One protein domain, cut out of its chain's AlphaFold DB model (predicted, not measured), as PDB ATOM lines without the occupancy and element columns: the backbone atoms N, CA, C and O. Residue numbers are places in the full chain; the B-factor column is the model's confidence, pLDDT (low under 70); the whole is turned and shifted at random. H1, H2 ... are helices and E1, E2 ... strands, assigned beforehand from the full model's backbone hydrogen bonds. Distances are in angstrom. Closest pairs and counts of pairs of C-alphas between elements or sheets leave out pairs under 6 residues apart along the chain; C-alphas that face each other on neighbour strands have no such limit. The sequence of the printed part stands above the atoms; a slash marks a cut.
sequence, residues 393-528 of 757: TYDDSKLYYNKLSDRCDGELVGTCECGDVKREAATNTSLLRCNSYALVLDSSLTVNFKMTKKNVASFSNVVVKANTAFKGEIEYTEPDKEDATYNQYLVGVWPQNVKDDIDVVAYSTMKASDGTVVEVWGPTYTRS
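Overview. This is residues 393 to 528 of the 757 residues of an uncharacterized protein of Eubacterium coprostanoligenes (UniProt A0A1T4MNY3). A sandwich of two twisted sheets, partly face to face with their strands at 32 degrees, makes the body: the five-stranded sheet E6, E7, E9, E10 and E11 on one side and the three-stranded sheet E4, E5 and E8 on the other. A third, small sheet of E1, E2 and E3 sits at one end of the long axis, beside E10, and the turn between E2 and E3 reaches farthest out at that end. The printed part has 136 residues, with eleven named strands and one named helix in the order E1 E2 E3 E4 E5 H1 E6 E7 E8 E9 E10 E11; the class is mostly strand. The neighbour strands are antiparallel in each sheet; the small sheets have the orders E1 - E2 - E3 and E4 - E5 - E8, and the largest is branched at E9. The whole is compact, with a radius of gyration of the C-alphas of 16.4 A, yet elongated, with spans of 58 by 32 by 28 A.

Along the chain. The largest sheet holds E9, residues 502 to 511, the longest strand at 29.5 A from C-alpha 502 at (-8.067, -5.693, 38.218) to C-alpha 511 at (-2.011, -34.502, 36.504). With it go E6, residues 460 to 468, 25.1 A; E7, residues 472 to 476, 13.1 A; E10, residues 517 to 521, 13.2 A; and E11, residues 525 to 527. The sheet facing it has E4, residues 436 to 441, 16.7 A; E5, residues 445 to 452, 22.6 A; and E8, residues 486 to 493, 21.1 A. H1, residues 453 to 456, follows E5 directly. The third sheet has E1, residues 393 to 395, beginning at C-alpha 393 at (5.739, -27.445, 33.445); E2, residues 411 to 415, 12.5 A; and E3, residues 421 to 425, 13.6 A.

Arrangement. In the largest sheet, strongly twisted, E9 has E6 on one side and E10 and E11 on the other side, E10 beside residues 506 to 511 and E11 beside residues 502 to 504. N 505 and O 465 of E9 and E6 are 2.9 A apart, within hydrogen-bond range, as are N 508 and O 520 of the hairpin E9 and E10 at 2.8 A, and N 502 and O 527 of E9 and E11 at 2.8 A. E7 is an edge strand beside E6, with N 466 and O 474 at 2.9 A. This sheet and the sheet of E4, E5 and E8 form a sandwich, two sheets face to face, 10.3 A centre to centre where they face each other. In the second sheet, only just strongly twisted with C-alphas up to 4.5 A off its best plane, N 438 and O 448 of the hairpin E4 and E5 are within hydrogen-bond range at 2.9 A, as are N 449 and O 489 of the neighbours E5 and E8 at 2.8 A. E4 and E11 are near each other. H1 only grazes this sheet; it is too short for an O i to N i+4 pair, and its one O i to N i+3 pair is within range. E1, E2 and E3 form a meander, each strand the antiparallel neighbour of the one before, with N 395 and O 411 at 2.8 A and N 412 and O 424 at 2.8 A. The closest C-alphas of E1 and E10 are those of Tyr 394 and Val 520, 6.1 A apart. E3 and E10 are apart.

Size, cuts and confidence. The two C-alphas farthest apart are those of Cys 418 and Ser 443, 59.1 A. The printed part has no cut. The link from E1 to E2, residues 396 to 410, is long. The mean pLDDT of the printed part is 93.3, and residues 442 to 443 are under 70.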
ATOM      1  N   THR A 393       6.167 -28.842  33.303       97.06
ATOM      2  CA  THR A 393       5.739 -27.445  33.445       97.06
ATOM      3  C   THR A 393       4.438 -27.196  32.676       97.06
ATOM      4  O   THR A 393       3.991 -28.041  31.897       97.06
ATOM      5  N   TYR A 394       3.814 -26.041  32.903       97.62
ATOM      6  CA  TYR A 394       2.671 -25.570  32.122       97.62
ATOM      7  C   TYR A 394       3.123 -24.511  31.106       97.62
ATOM      8  O   TYR A 394       3.836 -23.571  31.454       97.62
ATOM      9  N   ASP A 395       2.722 -24.693  29.850       97.19
ATOM     10  CA  ASP A 395       2.971 -23.810  28.711       97.19
ATOM     11  C   ASP A 395       1.645 -23.149  28.311       97.19
ATOM     12  O   ASP A 395       0.762 -23.763  27.700       97.19
ATOM     13  N   ASP A 396       1.501 -21.881  28.691       96.12
ATOM     14  CA  ASP A 396       0.333 -21.048  28.417       96.12
ATOM     15  C   ASP A 396       0.471 -20.219  27.129       96.12
ATOM     16  O   ASP A 396      -0.417 -19.433  26.805       96.12
ATOM     17  N   SER A 397       1.517 -20.428  26.318       94.69
ATOM     18  CA  SER A 397       1.758 -19.643  25.091       94.69
ATOM     19  C   SER A 397       0.625 -19.729  24.056       94.69
ATOM     20  O   SER A 397       0.473 -18.844  23.210       94.69
ATOM     21  N   LYS A 398      -0.184 -20.794  24.127       90.62
ATOM     22  CA  LYS A 398      -1.384 -21.026  23.304       90.62
ATOM     23  C   LYS A 398      -2.693 -20.725  24.041       90.62
ATOM     24  O   LYS A 398      -3.750 -20.798  23.419       90.62
ATOM     25  N   LEU A 399      -2.648 -20.405  25.333       95.00
ATOM     26  CA  LEU A 399      -3.819 -20.211  26.179       95.00
ATOM     27  C   LEU A 399      -4.535 -18.909  25.819       95.00
ATOM     28  O   LEU A 399      -4.065 -17.812  26.119       95.00
ATOM     29  N   TYR A 400      -5.724 -19.007  25.229       90.75
ATOM     30  CA  TYR A 400      -6.578 -17.837  25.047       90.75
ATOM     31  C   TYR A 400      -8.057 -18.191  25.001       90.75
ATOM     32  O   TYR A 400      -8.476 -19.289  24.636       90.75
ATOM     33  N   TYR A 401      -8.882 -17.202  25.336       88.44
ATOM     34  CA  TYR A 401     -10.327 -17.293  25.196       88.44
ATOM     35  C   TYR A 401     -10.883 -15.925  24.799       88.44
ATOM     36  O   TYR A 401     -10.891 -14.990  25.603       88.44
ATOM     37  N   ASN A 402     -11.364 -15.835  23.558       84.31
ATOM     38  CA  ASN A 402     -12.103 -14.691  23.026       84.31
ATOM     39  C   ASN A 402     -13.579 -15.077  22.836       84.31
ATOM     40  O   ASN A 402     -14.477 -14.468  23.418       84.31
ATOM     41  N   LYS A 403     -13.834 -16.168  22.104       85.12
ATOM     42  CA  LYS A 403     -15.164 -16.763  21.914       85.12
ATOM     43  C   LYS A 403     -15.090 -18.291  21.963       85.12
ATOM     44  O   LYS A 403     -14.049 -18.908  21.763       85.12
ATOM     45  N   LEU A 404     -16.238 -18.927  22.188       83.06
ATOM     46  CA  LEU A 404     -16.326 -20.384  22.338       83.06
ATOM     47  C   LEU A 404     -15.772 -21.165  21.129       83.06
ATOM     48  O   LEU A 404     -15.290 -22.278  21.301       83.06
ATOM     49  N   SER A 405     -15.849 -20.590  19.925       88.12
ATOM     50  CA  SER A 405     -15.419 -21.229  18.677       88.12
ATOM     51  C   SER A 405     -13.924 -21.107  18.369       88.12
ATOM     52  O   SER A 405     -13.488 -21.714  17.399       88.12
ATOM     53  N   ASP A 406     -13.186 -20.244  19.076       90.88
ATOM     54  CA  ASP A 406     -11.756 -20.016  18.820       90.88
ATOM     55  C   ASP A 406     -10.845 -20.259  20.025       90.88
ATOM     56  O   ASP A 406      -9.646 -20.333  19.825       90.88
ATOM     57  N   ARG A 407     -11.378 -20.437  21.241       91.12
ATOM     58  CA  ARG A 407     -10.570 -20.701  22.443       91.12
ATOM     59  C   ARG A 407      -9.526 -21.818  22.243       91.12
ATOM     60  O   ARG A 407      -9.836 -22.858  21.657       91.12
ATOM     61  N   CYS A 408      -8.355 -21.641  22.844       94.06
ATOM     62  CA  CYS A 408      -7.313 -22.660  22.940       94.06
ATOM     63  C   CYS A 408      -6.894 -22.853  24.398       94.06
ATOM     64  O   CYS A 408      -6.705 -21.883  25.136       94.06
ATOM     65  N   ASP A 409      -6.759 -24.118  24.792       96.12
ATOM     66  CA  ASP A 409      -6.188 -24.527  26.073       96.12
ATOM     67  C   ASP A 409      -4.646 -24.484  26.018       96.12
ATOM     68  O   ASP A 409      -4.055 -24.439  24.935       96.12
ATOM     69  N   GLY A 410      -3.999 -24.498  27.185       95.75
ATOM     70  CA  GLY A 410      -2.541 -24.622  27.305       95.75
ATOM     71  C   GLY A 410      -2.047 -26.072  27.192       95.75
ATOM     72  O   GLY A 410      -2.829 -27.012  27.013       95.75
ATOM     73  N   GLU A 411      -0.739 -26.270  27.330       97.19
ATOM     74  CA  GLU A 411      -0.091 -27.586  27.254       97.19
ATOM     75  C   GLU A 411       0.696 -27.891  28.538       97.19
ATOM     76  O   GLU A 411       1.350 -27.019  29.100       97.19
ATOM     77  N   LEU A 412       0.659 -29.139  29.006       97.50
ATOM     78  CA  LEU A 412       1.645 -29.656  29.953       97.50
ATOM     79  C   LEU A 412       2.872 -30.087  29.146       97.50
ATOM     80  O   LEU A 412       2.734 -30.840  28.176       97.50
ATOM     81  N   VAL A 413       4.060 -29.624  29.528       97.31
ATOM     82  CA  VAL A 413       5.319 -29.893  28.822       97.31
ATOM     83  C   VAL A 413       6.262 -30.645  29.751       97.31
ATOM     84  O   VAL A 413       6.764 -30.092  30.725       97.31
ATOM     85  N   GLY A 414       6.490 -31.921  29.449       96.50
ATOM     86  CA  GLY A 414       7.425 -32.785  30.155       96.50
ATOM     87  C   GLY A 414       8.770 -32.778  29.442       96.50
ATOM     88  O   GLY A 414       8.835 -33.135  28.270       96.50
ATOM     89  N   THR A 415       9.841 -32.393  30.135       95.88
ATOM     90  CA  THR A 415      11.213 -32.422  29.594       95.88
ATOM     91  C   THR A 415      12.037 -33.480  30.320       95.88
ATOM     92  O   THR A 415      12.048 -33.509  31.551       95.88
ATOM     93  N   CYS A 416      12.716 -34.346  29.568       91.75
ATOM     94  CA  CYS A 416      13.641 -35.351  30.091       91.75
ATOM     95  C   CYS A 416      15.099 -34.874  29.952       91.75
ATOM     96  O   CYS A 416      15.422 -34.108  29.046       91.75
ATOM     97  N   GLU A 417      16.004 -35.351  30.812       89.75
ATOM     98  CA  GLU A 417      17.423 -34.934  30.831       89.75
ATOM     99  C   GLU A 417      18.180 -35.222  29.518       89.75
ATOM    100  O   GLU A 417      19.146 -34.537  29.192       89.75
ATOM    101  N   CYS A 418      17.716 -36.194  28.728       84.62
ATOM    102  CA  CYS A 418      18.241 -36.513  27.397       84.62
ATOM    103  C   CYS A 418      17.823 -35.525  26.290       84.62
ATOM    104  O   CYS A 418      18.278 -35.660  25.156       84.62
ATOM    105  N   GLY A 419      16.950 -34.561  26.594       87.81
ATOM    106  CA  GLY A 419      16.385 -33.615  25.630       87.81
ATOM    107  C   GLY A 419      15.070 -34.060  24.978       87.81
ATOM    108  O   GLY A 419      14.546 -33.315  24.151       87.81
ATOM    109  N   ASP A 420      14.514 -35.225  25.339       90.81
ATOM    110  CA  ASP A 420      13.162 -35.607  24.912       90.81
ATOM    111  C   ASP A 420      12.099 -34.673  25.519       90.81
ATOM    112  O   ASP A 420      12.174 -34.296  26.695       90.81
ATOM    113  N   VAL A 421      11.102 -34.305  24.706       94.56
ATOM    114  CA  VAL A 421      10.037 -33.364  25.073       94.56
ATOM    115  C   VAL A 421       8.674 -33.961  24.753       94.56
ATOM    116  O   VAL A 421       8.283 -34.105  23.593       94.56
ATOM    117  N   LYS A 422       7.898 -34.206  25.805       95.00
ATOM    118  CA  LYS A 422       6.519 -34.679  25.735       95.00
ATOM    119  C   LYS A 422       5.545 -33.519  25.945       95.00
ATOM    120  O   LYS A 422       5.765 -32.665  26.800       95.00
ATOM    121  N   ARG A 423       4.452 -33.484  25.177       96.44
ATOM    122  CA  ARG A 423       3.398 -32.461  25.284       96.44
ATOM    123  C   ARG A 423       2.028 -33.104  25.451       96.44
ATOM    124  O   ARG A 423       1.681 -34.015  24.703       96.44
ATOM    125  N   GLU A 424       1.253 -32.617  26.413       96.06
ATOM    126  CA  GLU A 424      -0.096 -33.100  26.729       96.06
ATOM    127  C   GLU A 424      -1.071 -31.918  26.813       96.06
ATOM    128  O   GLU A 424      -0.704 -30.835  27.260       96.06
ATOM    129  N   ALA A 425      -2.320 -32.091  26.380       94.69
ATOM    130  CA  ALA A 425      -3.300 -31.006  26.402       94.69
ATOM    131  C   ALA A 425      -3.811 -30.746  27.830       94.69
ATOM    132  O   ALA A 425      -4.452 -31.620  28.426       94.69
ATOM    133  N   ALA A 426      -3.621 -29.528  28.351       95.56
ATOM    134  CA  ALA A 426      -4.195 -29.084  29.622       95.56
ATOM    135  C   ALA A 426      -5.694 -28.773  29.437       95.56
ATOM    136  O   ALA A 426      -6.144 -27.631  29.406       95.56
ATOM    137  N   THR A 427      -6.469 -29.831  29.207       94.00
ATOM    138  CA  THR A 427      -7.844 -29.762  28.700       94.00
ATOM    139  C   THR A 427      -8.737 -28.856  29.556       94.00
ATOM    140  O   THR A 427      -8.822 -29.017  30.772       94.00
ATOM    141  N   ASN A 428      -9.468 -27.958  28.894       94.38
ATOM    142  CA  ASN A 428     -10.330 -26.920  29.460       94.38
ATOM    143  C   ASN A 428      -9.631 -25.773  30.222       94.38
ATOM    144  O   ASN A 428     -10.355 -24.978  30.824       94.38
ATOM    145  N   THR A 429      -8.301 -25.591  30.226       96.06
ATOM    146  CA  THR A 429      -7.720 -24.419  30.928       96.06
ATOM    147  C   THR A 429      -8.181 -23.074  30.350       96.06
ATOM    148  O   THR A 429      -8.288 -22.098  31.089       96.06
ATOM    149  N   SER A 430      -8.621 -23.009  29.087       94.88
ATOM    150  CA  SER A 430      -9.296 -21.823  28.524       94.88
ATOM    151  C   SER A 430     -10.629 -21.471  29.208       94.88
ATOM    152  O   SER A 430     -11.092 -20.330  29.118       94.88
ATOM    153  N   LEU A 431     -11.254 -22.438  29.896       94.31
ATOM    154  CA  LEU A 431     -12.471 -22.277  30.698       94.31
ATOM    155  C   LEU A 431     -12.205 -21.965  32.178       94.31
ATOM    156  O   LEU A 431     -13.133 -21.512  32.852       94.31
ATOM    157  N   LEU A 432     -10.978 -22.167  32.672       96.31
ATOM    158  CA  LEU A 432     -10.559 -21.899  34.053       96.31
ATOM    159  C   LEU A 432     -10.412 -20.385  34.287       96.31
ATOM    160  O   LEU A 432      -9.324 -19.847  34.437       96.31
ATOM    161  N   ARG A 433     -11.523 -19.652  34.229       94.75
ATOM    162  CA  ARG A 433     -11.524 -18.187  34.266       94.75
ATOM    163  C   ARG A 433     -12.828 -17.622  34.800       94.75
ATOM    164  O   ARG A 433     -13.907 -18.168  34.564       94.75
ATOM    165  N   CYS A 434     -12.747 -16.421  35.362       95.62
ATOM    166  CA  CYS A 434     -13.920 -15.561  35.429       95.62
ATOM    167  C   CYS A 434     -14.391 -15.205  34.003       95.62
ATOM    168  O   CYS A 434     -13.602 -14.941  33.085       95.62
ATOM    169  N   ASN A 435     -15.706 -15.259  33.798       92.75
ATOM    170  CA  ASN A 435     -16.341 -15.136  32.481       92.75
ATOM    171  C   ASN A 435     -17.552 -14.192  32.475       92.75
ATOM    172  O   ASN A 435     -18.164 -13.976  31.429       92.75
ATOM    173  N   SER A 436     -17.892 -13.625  33.630       93.88
ATOM    174  CA  SER A 436     -18.859 -12.547  33.795       93.88
ATOM    175  C   SER A 436     -18.416 -11.658  34.960       93.88
ATOM    176  O   SER A 436     -17.559 -12.045  35.755       93.88
ATOM    177  N   TYR A 437     -18.970 -10.455  35.055       95.75
ATOM    178  CA  TYR A 437     -18.725  -9.533  36.160       95.75
ATOM    179  C   TYR A 437     -19.916  -8.588  36.338       95.75
ATOM    180  O   TYR A 437     -20.694  -8.375  35.406       95.75
ATOM    181  N   ALA A 438     -20.059  -8.021  37.531       92.56
ATOM    182  CA  ALA A 438     -21.030  -6.977  37.834       92.56
ATOM    183  C   ALA A 438     -20.424  -5.954  38.800       92.56
ATOM    184  O   ALA A 438     -19.569  -6.299  39.616       92.56
ATOM    185  N   LEU A 439     -20.897  -4.711  38.741       91.00
ATOM    186  CA  LEU A 439     -20.618  -3.724  39.776       91.00
ATOM    187  C   LEU A 439     -21.644  -3.878  40.903       91.00
ATOM    188  O   LEU A 439     -22.850  -3.854  40.657       91.00
ATOM    189  N   VAL A 440     -21.157  -4.045  42.127       86.00
ATOM    190  CA  VAL A 440     -21.956  -4.073  43.353       86.00
ATOM    191  C   VAL A 440     -21.911  -2.678  43.975       86.00
ATOM    192  O   VAL A 440     -20.839  -2.089  44.118       86.00
ATOM    193  N   LEU A 441     -23.092  -2.141  44.284       71.19
ATOM    194  CA  LEU A 441     -23.329  -0.749  44.685       71.19
ATOM    195  C   LEU A 441     -23.674  -0.654  46.180       71.19
ATOM    196  O   LEU A 441     -24.647  -0.007  46.571       71.19
ATOM    197  N   ASP A 442     -22.880  -1.349  46.994       66.81
ATOM    198  CA  ASP A 442     -23.051  -1.455  48.443       66.81
ATOM    199  C   ASP A 442     -22.420  -0.222  49.139       66.81
ATOM    200  O   ASP A 442     -22.430   0.888  48.599       66.81
ATOM    201  N   SER A 443     -21.885  -0.369  50.356       61.91
ATOM    202  CA  SER A 443     -21.131   0.692  51.052       61.91
ATOM    203  C   SER A 443     -19.807   1.049  50.349       61.91
ATOM    204  O   SER A 443     -19.275   2.150  50.525       61.91
ATOM    205  N   SER A 444     -19.306   0.118  49.529       76.06
ATOM    206  CA  SER A 444     -18.090   0.169  48.716       76.06
ATOM    207  C   SER A 444     -18.395   0.168  47.214       76.06
ATOM    208  O   SER A 444     -19.463  -0.262  46.774       76.06
ATOM    209  N   LEU A 445     -17.419   0.589  46.405       87.88
ATOM    210  CA  LEU A 445     -17.421   0.325  44.963       87.88
ATOM    211  C   LEU A 445     -16.778  -1.045  44.719       87.88
ATOM    212  O   LEU A 445     -15.557  -1.150  44.680       87.88
ATOM    213  N   THR A 446     -17.575  -2.105  44.571       90.69
ATOM    214  CA  THR A 446     -17.042  -3.479  44.488       90.69
ATOM    215  C   THR A 446     -17.259  -4.109  43.119       90.69
ATOM    216  O   THR A 446     -18.386  -4.186  42.631       90.69
ATOM    217  N   VAL A 447     -16.189  -4.623  42.505       94.56
ATOM    218  CA  VAL A 447     -16.289  -5.447  41.295       94.56
ATOM    219  C   VAL A 447     -16.481  -6.904  41.708       94.56
ATOM    220  O   VAL A 447     -15.611  -7.512  42.322       94.56
ATOM    221  N   ASN A 448     -17.641  -7.459  41.370       95.62
ATOM    222  CA  ASN A 448     -17.994  -8.857  41.588       95.62
ATOM    223  C   ASN A 448     -17.668  -9.648  40.319       95.62
ATOM    224  O   ASN A 448     -18.387  -9.562  39.319       95.62
ATOM    225  N   PHE A 449     -16.569 -10.391  40.364       97.44
ATOM    226  CA  PHE A 449     -16.129 -11.305  39.322       97.44
ATOM    227  C   PHE A 449     -16.842 -12.645  39.453       97.44
ATOM    228  O   PHE A 449     -16.937 -13.202  40.542       97.44
ATOM    229  N   LYS A 450     -17.340 -13.176  38.335       97.25
ATOM    230  CA  LYS A 450     -18.166 -14.384  38.316       97.25
ATOM    231  C   LYS A 450     -17.559 -15.461  37.432       97.25
ATOM    232  O   LYS A 450     -17.329 -15.253  36.236       97.25
ATOM    233  N   MET A 451     -17.378 -16.634  38.023       96.50
ATOM    234  CA  MET A 451     -16.884 -17.842  37.377       96.50
ATOM    235  C   MET A 451     -18.004 -18.877  37.330       96.50
ATOM    236  O   MET A 451     -18.566 -19.253  38.357       96.50
ATOM    237  N   THR A 452     -18.394 -19.309  36.133       95.88
ATOM    238  CA  THR A 452     -19.495 -20.265  35.965       95.88
ATOM    239  C   THR A 452     -19.099 -21.641  36.505       95.88
ATOM    240  O   THR A 452     -18.170 -22.255  35.986       95.88
ATOM    241  N   LYS A 453     -19.863 -22.184  37.463       95.12
ATOM    242  CA  LYS A 453     -19.615 -23.497  38.094       95.12
ATOM    243  C   LYS A 453     -19.419 -24.624  37.074       95.12
ATOM    244  O   LYS A 453     -18.512 -25.436  37.207       95.12
ATOM    245  N   LYS A 454     -20.205 -24.620  35.989       94.00
ATOM    246  CA  LYS A 454     -20.074 -25.575  34.871       94.00
ATOM    247  C   LYS A 454     -18.700 -25.543  34.182       94.00
ATOM    248  O   LYS A 454     -18.248 -26.585  33.726       94.00
ATOM    249  N   ASN A 455     -18.060 -24.377  34.079       91.88
ATOM    250  CA  ASN A 455     -16.770 -24.227  33.399       91.88
ATOM    251  C   ASN A 455     -15.616 -24.809  34.223       91.88
ATOM    252  O   ASN A 455     -14.655 -25.302  33.643       91.88
ATOM    253  N   VAL A 456     -15.733 -24.768  35.554       92.44
ATOM    254  CA  VAL A 456     -14.695 -25.233  36.486       92.44
ATOM    255  C   VAL A 456     -14.968 -26.605  37.108       92.44
ATOM    256  O   VAL A 456     -14.150 -27.105  37.865       92.44
ATOM    257  N   ALA A 457     -16.074 -27.264  36.751       91.81
ATOM    258  CA  ALA A 457     -16.476 -28.556  37.319       91.81
ATOM    259  C   ALA A 457     -15.490 -29.721  37.065       91.81
ATOM    260  O   ALA A 457     -15.604 -30.756  37.715       91.81
ATOM    261  N   SER A 458     -14.547 -29.581  36.124       89.69
ATOM    262  CA  SER A 458     -13.467 -30.551  35.875       89.69
ATOM    263  C   SER A 458     -12.181 -30.279  36.664       89.69
ATOM    264  O   SER A 458     -11.220 -31.026  36.510       89.69
ATOM    265  N   PHE A 459     -12.139 -29.210  37.460       93.25
ATOM    266  CA  PHE A 459     -10.962 -28.758  38.198       93.25
ATOM    267  C   PHE A 459     -11.150 -28.950  39.707       93.25
ATOM    268  O   PHE A 459     -12.271 -28.987  40.214       93.25
ATOM    269  N   SER A 460     -10.039 -29.075  40.430       87.50
ATOM    270  CA  SER A 460     -10.008 -29.305  41.878       87.50
ATOM    271  C   SER A 460      -8.994 -28.381  42.536       87.50
ATOM    272  O   SER A 460      -7.905 -28.196  41.991       87.50
ATOM    273  N   ASN A 461      -9.323 -27.872  43.727       89.31
ATOM    274  CA  ASN A 461      -8.534 -26.859  44.440       89.31
ATOM    275  C   ASN A 461      -8.361 -25.586  43.589       89.31
ATOM    276  O   ASN A 461      -7.243 -25.148  43.329       89.31
ATOM    277  N   VAL A 462      -9.479 -25.040  43.096       95.75
ATOM    278  CA  VAL A 462      -9.458 -23.823  42.275       95.75
ATOM    279  C   VAL A 462      -9.204 -22.611  43.165       95.75
ATOM    280  O   VAL A 462     -10.073 -22.232  43.944       95.75
ATOM    281  N   VAL A 463      -8.034 -21.996  43.009       97.62
ATOM    282  CA  VAL A 463      -7.645 -20.756  43.692       97.62
ATOM    283  C   VAL A 463      -7.789 -19.605  42.707       97.62
ATOM    284  O   VAL A 463      -7.326 -19.696  41.571       97.62
ATOM    285  N   VAL A 464      -8.431 -18.511  43.104       98.19
ATOM    286  CA  VAL A 464      -8.544 -17.310  42.265       98.19
ATOM    287  C   VAL A 464      -7.661 -16.216  42.842       98.19
ATOM    288  O   VAL A 464      -7.691 -15.971  44.041       98.19
ATOM    289  N   LYS A 465      -6.884 -15.543  41.995       98.19
ATOM    290  CA  LYS A 465      -6.049 -14.406  42.389       98.19
ATOM    291  C   LYS A 465      -6.483 -13.167  41.623       98.19
ATOM    292  O   LYS A 465      -6.623 -13.218  40.401       98.19
ATOM    293  N   ALA A 466      -6.702 -12.069  42.335       97.88
ATOM    294  CA  ALA A 466      -7.005 -10.763  41.764       97.88
ATOM    295  C   ALA A 466      -5.837  -9.811  42.031       97.88
ATOM    296  O   ALA A 466      -5.602  -9.409  43.169       97.88
ATOM    297  N   ASN A 467      -5.110  -9.446  40.979       96.75
ATOM    298  CA  ASN A 467      -4.001  -8.507  41.057       96.75
ATOM    299  C   ASN A 467      -4.500  -7.070  40.852       96.75
ATOM    300  O   ASN A 467      -5.233  -6.785  39.905       96.75
ATOM    301  N   THR A 468      -4.128  -6.170  41.768       94.00
ATOM    302  CA  THR A 468      -4.588  -4.770  41.793       94.00
ATOM    303  C   THR A 468      -3.450  -3.799  42.106       94.00
ATOM    304  O   THR A 468      -2.598  -4.068  42.953       94.00
ATOM    305  N   ALA A 469      -3.482  -2.608  41.503       89.12
ATOM    306  CA  ALA A 469      -2.506  -1.550  41.786       89.12
ATOM    307  C   ALA A 469      -2.653  -0.913  43.189       89.12
ATOM    308  O   ALA A 469      -1.741  -0.230  43.651       89.12
ATOM    309  N   PHE A 470      -3.798  -1.108  43.857       86.62
ATOM    310  CA  PHE A 470      -4.183  -0.393  45.083       86.62
ATOM    311  C   PHE A 470      -4.297  -1.279  46.338       86.62
ATOM    312  O   PHE A 470      -4.133  -0.769  47.442       86.62
ATOM    313  N   LYS A 471      -4.537  -2.591  46.193       86.31
ATOM    314  CA  LYS A 471      -4.547  -3.572  47.300       86.31
ATOM    315  C   LYS A 471      -3.487  -4.678  47.156       86.31
ATOM    316  O   LYS A 471      -3.309  -5.445  48.094       86.31
ATOM    317  N   GLY A 472      -2.753  -4.731  46.040       91.81
ATOM    318  CA  GLY A 472      -1.821  -5.820  45.729       91.81
ATOM    319  C   GLY A 472      -2.538  -7.052  45.172       91.81
ATOM    320  O   GLY A 472      -3.609  -6.924  44.568       91.81
ATOM    321  N   GLU A 473      -1.942  -8.230  45.365       96.12
ATOM    322  CA  GLU A 473      -2.579  -9.521  45.076       96.12
ATOM    323  C   GLU A 473      -3.571  -9.883  46.190       96.12
ATOM    324  O   GLU A 473      -3.233  -9.846  47.374       96.12
ATOM    325  N   ILE A 474      -4.791 -10.254  45.803       96.25
ATOM    326  CA  ILE A 474      -5.820 -10.809  46.685       96.25
ATOM    327  C   ILE A 474      -6.034 -12.267  46.277       96.25
ATOM    328  O   ILE A 474      -6.414 -12.530  45.135       96.25
ATOM    329  N   GLU A 475      -5.789 -13.203  47.191       97.31
ATOM    330  CA  GLU A 475      -5.976 -14.639  46.964       97.31
ATOM    331  C   GLU A 475      -7.290 -15.132  47.583       97.31
ATOM    332  O   GLU A 475      -7.583 -14.874  48.749       97.31
ATOM    333  N   TYR A 476      -8.062 -15.870  46.789       97.50
ATOM    334  CA  TYR A 476      -9.329 -16.490  47.152       97.50
ATOM    335  C   TYR A 476      -9.186 -18.012  47.048       97.50
ATOM    336  O   TYR A 476      -9.199 -18.579  45.951       97.50
ATOM    337  N   THR A 477      -9.058 -18.677  48.195       95.69
ATOM    338  CA  THR A 477      -9.089 -20.146  48.305       95.69
ATOM    339  C   THR A 477     -10.514 -20.706  48.229       95.69
ATOM    340  O   THR A 477     -10.711 -21.842  47.807       95.69
ATOM    341  N   GLU A 478     -11.506 -19.886  48.582       94.56
ATOM    342  CA  GLU A 478     -12.943 -20.131  48.451       94.56
ATOM    343  C   GLU A 478     -13.622 -18.859  47.892       94.56
ATOM    344  O   GLU A 478     -13.079 -17.761  48.041       94.56
ATOM    345  N   PRO A 479     -14.774 -18.959  47.202       96.12
ATOM    346  CA  PRO A 479     -15.510 -17.786  46.734       96.12
ATOM    347  C   PRO A 479     -16.242 -17.067  47.874       96.12
ATOM    348  O   PRO A 479     -16.902 -17.705  48.690       96.12
ATOM    349  N   ASP A 480     -16.233 -15.731  47.865       94.44
ATOM    350  CA  ASP A 480     -16.949 -14.906  48.854       94.44
ATOM    351  C   ASP A 480     -18.461 -15.181  48.874       94.44
ATOM    352  O   ASP A 480     -19.127 -15.054  49.904       94.44
ATOM    353  N   LYS A 481     -19.035 -15.468  47.697       93.56
ATOM    354  CA  LYS A 481     -20.461 -15.762  47.512       93.56
ATOM    355  C   LYS A 481     -20.643 -16.812  46.422       93.56
ATOM    356  O   LYS A 481     -19.941 -16.823  45.413       93.56
ATOM    357  N   GLU A 482     -21.675 -17.634  46.562       94.69
ATOM    358  CA  GLU A 482     -22.090 -18.578  45.528       94.69
ATOM    359  C   GLU A 482     -23.580 -18.456  45.207       94.69
ATOM    360  O   GLU A 482     -24.404 -18.142  46.065       94.69
ATOM    361  N   ASP A 483     -23.936 -18.772  43.964       94.44
ATOM    362  CA  ASP A 483     -25.312 -19.051  43.558       94.44
ATOM    363  C   ASP A 483     -25.400 -20.393  42.797       94.44
ATOM    364  O   ASP A 483     -24.446 -21.176  42.753       94.44
ATOM    365  N   ALA A 484     -26.562 -20.703  42.216       93.94
ATOM    366  CA  ALA A 484     -26.784 -21.946  41.470       93.94
ATOM    367  C   ALA A 484     -25.952 -22.064  40.170       93.94
ATOM    368  O   ALA A 484     -25.836 -23.149  39.608       93.94
ATOM    369  N   THR A 485     -25.395 -20.954  39.675       96.62
ATOM    370  CA  THR A 485     -24.682 -20.838  38.392       96.62
ATOM    371  C   THR A 485     -23.226 -20.397  38.561       96.62
ATOM    372  O   THR A 485     -22.370 -20.851  37.796       96.62
ATOM    373  N   TYR A 486     -22.931 -19.524  39.528       97.19
ATOM    374  CA  TYR A 486     -21.635 -18.852  39.661       97.19
ATOM    375  C   TYR A 486     -20.995 -19.007  41.043       97.19
ATOM    376  O   TYR A 486     -21.669 -18.915  42.070       97.19
ATOM    377  N   ASN A 487     -19.669 -19.129  41.030       97.00
ATOM    378  CA  ASN A 487     -18.788 -18.717  42.118       97.00
ATOM    379  C   ASN A 487     -18.493 -17.224  41.926       97.00
ATOM    380  O   ASN A 487     -18.297 -16.786  40.784       97.00
ATOM    381  N   GLN A 488     -18.504 -16.443  43.004       96.81
ATOM    382  CA  GLN A 488     -18.374 -14.988  42.961       96.81
ATOM    383  C   GLN A 488     -17.227 -14.516  43.860       96.81
ATOM    384  O   GLN A 488     -17.126 -14.947  45.006       96.81
ATOM    385  N   TYR A 489     -16.407 -13.609  43.330       96.69
ATOM    386  CA  TYR A 489     -15.207 -13.061  43.966       96.69
ATOM    387  C   TYR A 489     -15.307 -11.531  43.971       96.69
ATOM    388  O   TYR A 489     -15.494 -10.913  42.918       96.69
ATOM    389  N   LEU A 490     -15.278 -10.915  45.149       93.69
ATOM    390  CA  LEU A 490     -15.621  -9.515  45.376       93.69
ATOM    391  C   LEU A 490     -14.357  -8.693  45.658       93.69
ATOM    392  O   LEU A 490     -13.776  -8.756  46.738       93.69
ATOM    393  N   VAL A 491     -13.963  -7.859  44.691       93.62
ATOM    394  CA  VAL A 491     -12.819  -6.945  44.815       93.62
ATOM    395  C   VAL A 491     -13.327  -5.531  45.103       93.62
ATOM    396  O   VAL A 491     -13.859  -4.858  44.216       93.62
ATOM    397  N   GLY A 492     -13.179  -5.077  46.349       90.69
ATOM    398  CA  GLY A 492     -13.542  -3.718  46.772       90.69
ATOM    399  C   GLY A 492     -12.509  -2.677  46.333       90.69
ATOM    400  O   GLY A 492     -11.345  -2.760  46.737       90.69
ATOM    401  N   VAL A 493     -12.939  -1.693  45.540       91.62
ATOM    402  CA  VAL A 493     -12.099  -0.728  44.812       91.62
ATOM    403  C   VAL A 493     -12.110   0.645  45.479       91.62
ATOM    404  O   VAL A 493     -13.164   1.189  45.805       91.62
ATOM    405  N   TRP A 494     -10.930   1.241  45.630       90.69
ATOM    406  CA  TRP A 494     -10.790   2.614  46.116       90.69
ATOM    407  C   TRP A 494     -11.355   3.624  45.098       90.69
ATOM    408  O   TRP A 494     -11.039   3.513  43.910       90.69
ATOM    409  N   PRO A 495     -12.150   4.638  45.499       91.00
ATOM    410  CA  PRO A 495     -12.767   5.585  44.565       91.00
ATOM    411  C   PRO A 495     -11.762   6.291  43.648       91.00
ATOM    412  O   PRO A 495     -12.045   6.510  42.474       91.00
ATOM    413  N   GLN A 496     -10.561   6.607  44.137       92.25
ATOM    414  CA  GLN A 496      -9.509   7.222  43.323       92.25
ATOM    415  C   GLN A 496      -8.845   6.268  42.304       92.25
ATOM    416  O   GLN A 496      -8.180   6.740  41.377       92.25
ATOM    417  N   ASN A 497      -9.085   4.959  42.437       93.19
ATOM    418  CA  ASN A 497      -8.521   3.865  41.640       93.19
ATOM    419  C   ASN A 497      -9.566   3.154  40.751       93.19
ATOM    420  O   ASN A 497      -9.268   2.123  40.166       93.19
ATOM    421  N   VAL A 498     -10.783   3.695  40.573       93.12
ATOM    422  CA  VAL A 498     -11.839   3.090  39.712       93.12
ATOM    423  C   VAL A 498     -11.430   2.848  38.253       93.12
ATOM    424  O   VAL A 498     -12.110   2.113  37.535       93.12
ATOM    425  N   LYS A 499     -10.371   3.522  37.801       93.62
ATOM    426  CA  LYS A 499      -9.782   3.392  36.467       93.62
ATOM    427  C   LYS A 499      -8.817   2.218  36.359       93.62
ATOM    428  O   LYS A 499      -8.577   1.766  35.246       93.62
ATOM    429  N   ASP A 500      -8.242   1.808  37.482       94.00
ATOM    430  CA  ASP A 500      -7.144   0.861  37.522       94.00
ATOM    431  C   ASP A 500      -7.701  -0.533  37.252       94.00
ATOM    432  O   ASP A 500      -8.773  -0.909  37.740       94.00
ATOM    433  N   ASP A 501      -6.977  -1.281  36.432       95.81
ATOM    434  CA  ASP A 501      -7.370  -2.623  36.052       95.81
ATOM    435  C   ASP A 501      -7.157  -3.615  37.203       95.81
ATOM    436  O   ASP A 501      -6.224  -3.511  38.005       95.81
ATOM    437  N   ILE A 502      -8.082  -4.569  37.290       97.31
ATOM    438  CA  ILE A 502      -8.067  -5.693  38.218       97.31
ATOM    439  C   ILE A 502      -7.915  -6.949  37.367       97.31
ATOM    440  O   ILE A 502      -8.845  -7.340  36.650       97.31
ATOM    441  N   ASP A 503      -6.740  -7.562  37.439       97.06
ATOM    442  CA  ASP A 503      -6.384  -8.748  36.668       97.06
ATOM    443  C   ASP A 503      -6.704 -10.007  37.467       97.06
ATOM    444  O   ASP A 503      -5.997 -10.363  38.410       97.06
ATOM    445  N   VAL A 504      -7.796 -10.682  37.093       97.94
ATOM    446  CA  VAL A 504      -8.238 -11.914  37.758       97.94
ATOM    447  C   VAL A 504      -7.798 -13.142  36.973       97.94
ATOM    448  O   VAL A 504      -8.184 -13.312  35.815       97.94
ATOM    449  N   VAL A 505      -7.041 -14.021  37.625       97.56
ATOM    450  CA  VAL A 505      -6.566 -15.307  37.095       97.56
ATOM    451  C   VAL A 505      -7.057 -16.424  38.015       97.56
ATOM    452  O   VAL A 505      -7.044 -16.276  39.237       97.56
ATOM    453  N   ALA A 506      -7.519 -17.536  37.443       97.88
ATOM    454  CA  ALA A 506      -7.868 -18.731  38.207       97.88
ATOM    455  C   ALA A 506      -6.824 -19.827  37.970       97.88
ATOM    456  O   ALA A 506      -6.436 -20.094  36.830       97.88
ATOM    457  N   TYR A 507      -6.404 -20.447  39.064       97.50
ATOM    458  CA  TYR A 507      -5.388 -21.484  39.168       97.50
ATOM    459  C   TYR A 507      -6.044 -22.791  39.608       97.50
ATOM    460  O   TYR A 507      -7.075 -22.796  40.278       97.50
ATOM    461  N   SER A 508      -5.452 -23.912  39.224       96.94
ATOM    462  CA  SER A 508      -5.842 -25.262  39.625       96.94
ATOM    463  C   SER A 508      -4.613 -26.162  39.546       96.94
ATOM    464  O   SER A 508      -3.571 -25.783  39.020       96.94
ATOM    465  N   THR A 509      -4.751 -27.403  39.997       95.19
ATOM    466  CA  THR A 509      -3.797 -28.466  39.665       95.19
ATOM    467  C   THR A 509      -4.365 -29.409  38.605       95.19
ATOM    468  O   THR A 509      -5.582 -29.593  38.511       95.19
ATOM    469  N   MET A 510      -3.485 -30.003  37.799       93.88
ATOM    470  CA  MET A 510      -3.772 -31.103  36.869       93.88
ATOM    471  C   MET A 510      -2.701 -32.191  37.010       93.88
ATOM    472  O   MET A 510      -1.617 -31.933  37.526       93.88
ATOM    473  N   LYS A 511      -3.000 -33.416  36.564       94.50
ATOM    474  CA  LYS A 511      -2.011 -34.502  36.504       94.50
ATOM    475  C   LYS A 511      -1.560 -34.741  35.070       94.50
ATOM    476  O   LYS A 511      -2.413 -34.913  34.201       94.50
ATOM    477  N   ALA A 512      -0.250 -34.800  34.860       94.38
ATOM    478  CA  ALA A 512       0.335 -35.360  33.646       94.38
ATOM    479  C   ALA A 512       0.143 -36.889  33.606       94.38
ATOM    480  O   ALA A 512      -0.205 -37.510  34.618       94.38
ATOM    481  N   SER A 513       0.374 -37.522  32.453       92.44
ATOM    482  CA  SER A 513       0.136 -38.965  32.278       92.44
ATOM    483  C   SER A 513       0.981 -39.898  33.158       92.44
ATOM    484  O   SER A 513       0.586 -41.047  33.350       92.44
ATOM    485  N   ASP A 514       2.098 -39.432  33.727       91.12
ATOM    486  CA  ASP A 514       2.892 -40.181  34.717       91.12
ATOM    487  C   ASP A 514       2.402 -40.005  36.171       91.12
ATOM    488  O   ASP A 514       2.911 -40.644  37.091       91.12
ATOM    489  N   GLY A 515       1.376 -39.175  36.382       93.19
ATOM    490  CA  GLY A 515       0.787 -38.878  37.684       93.19
ATOM    491  C   GLY A 515       1.346 -37.634  38.379       93.19
ATOM    492  O   GLY A 515       0.790 -37.254  39.417       93.19
ATOM    493  N   THR A 516       2.376 -36.983  37.821       94.56
ATOM    494  CA  THR A 516       2.944 -35.727  38.338       94.56
ATOM    495  C   THR A 516       1.877 -34.640  38.396       94.56
ATOM    496  O   THR A 516       1.147 -34.424  37.428       94.56
ATOM    497  N   VAL A 517       1.780 -33.950  39.536       95.06
ATOM    498  CA  VAL A 517       0.850 -32.831  39.729       95.06
ATOM    499  C   VAL A 517       1.517 -31.539  39.264       95.06
ATOM    500  O   VAL A 517       2.585 -31.188  39.756       95.06
ATOM    501  N   VAL A 518       0.867 -30.836  38.340       95.31
ATOM    502  CA  VAL A 518       1.325 -29.579  37.738       95.31
ATOM    503  C   VAL A 518       0.315 -28.484  38.078       95.31
ATOM    504  O   VAL A 518      -0.895 -28.707  37.986       95.31
ATOM    505  N   GLU A 519       0.795 -27.311  38.485       96.19
ATOM    506  CA  GLU A 519      -0.039 -26.112  38.602       96.19
ATOM    507  C   GLU A 519      -0.377 -25.581  37.204       96.19
ATOM    508  O   GLU A 519       0.489 -25.482  36.338       96.19
ATOM    509  N   VAL A 520      -1.648 -25.253  36.981       96.75
ATOM    510  CA  VAL A 520      -2.152 -24.689  35.727       96.75
ATOM    511  C   VAL A 520      -3.013 -23.470  36.017       96.75
ATOM    512  O   VAL A 520      -3.698 -23.407  37.037       96.75
ATOM    513  N   TRP A 521      -3.041 -22.526  35.085       97.44
ATOM    514  CA  TRP A 521      -3.904 -21.349  35.148       97.44
ATOM    515  C   TRP A 521      -4.685 -21.157  33.851       97.44
ATOM    516  O   TRP A 521      -4.278 -21.605  32.776       97.44
ATOM    517  N   GLY A 522      -5.841 -20.505  33.955       96.50
ATOM    518  CA  GLY A 522      -6.579 -20.022  32.791       96.50
ATOM    519  C   GLY A 522      -6.261 -18.564  32.442       96.50
ATOM    520  O   GLY A 522      -5.453 -17.916  33.105       96.50
ATOM    521  N   PRO A 523      -6.867 -18.030  31.370       95.69
ATOM    522  CA  PRO A 523      -6.514 -16.718  30.839       95.69
ATOM    523  C   PRO A 523      -7.033 -15.575  31.723       95.69
ATOM    524  O   PRO A 523      -8.183 -15.598  32.176       95.69
ATOM    525  N   THR A 524      -6.214 -14.531  31.875       95.75
ATOM    526  CA  THR A 524      -6.522 -13.323  32.654       95.75
ATOM    527  C   THR A 524      -7.843 -12.672  32.241       95.75
ATOM    528  O   THR A 524      -8.167 -12.526  31.056       95.75
ATOM    529  N   TYR A 525      -8.620 -12.246  33.237       95.19
ATOM    530  CA  TYR A 525      -9.877 -11.533  33.054       95.19
ATOM    531  C   TYR A 525      -9.845 -10.141  33.684       95.19
ATOM    532  O   TYR A 525     -10.424  -9.894  34.739       95.19
ATOM    533  N   THR A 526      -9.195  -9.226  32.976       95.75
ATOM    534  CA  THR A 526      -9.048  -7.812  33.331       95.75
ATOM    535  C   THR A 526     -10.386  -7.072  33.348       95.75
ATOM    536  O   THR A 526     -11.113  -7.088  32.343       95.75
ATOM    537  N   ARG A 527     -10.728  -6.391  34.449       96.06
ATOM    538  CA  ARG A 527     -11.863  -5.447  34.536       96.06
ATOM    539  C   ARG A 527     -11.555  -4.278  35.468       96.06
ATOM    540  O   ARG A 527     -10.786  -4.420  36.404       96.06
ATOM    541  N   SER A 528     -12.263  -3.168  35.281       95.38
ATOM    542  CA  SER A 528     -12.273  -2.032  36.208       95.38
ATOM    543  C   SER A 528     -13.684  -1.457  36.355       95.38
ATOM    544  O   SER A 528     -14.581  -1.725  35.543       95.38
TER     545      SER A 528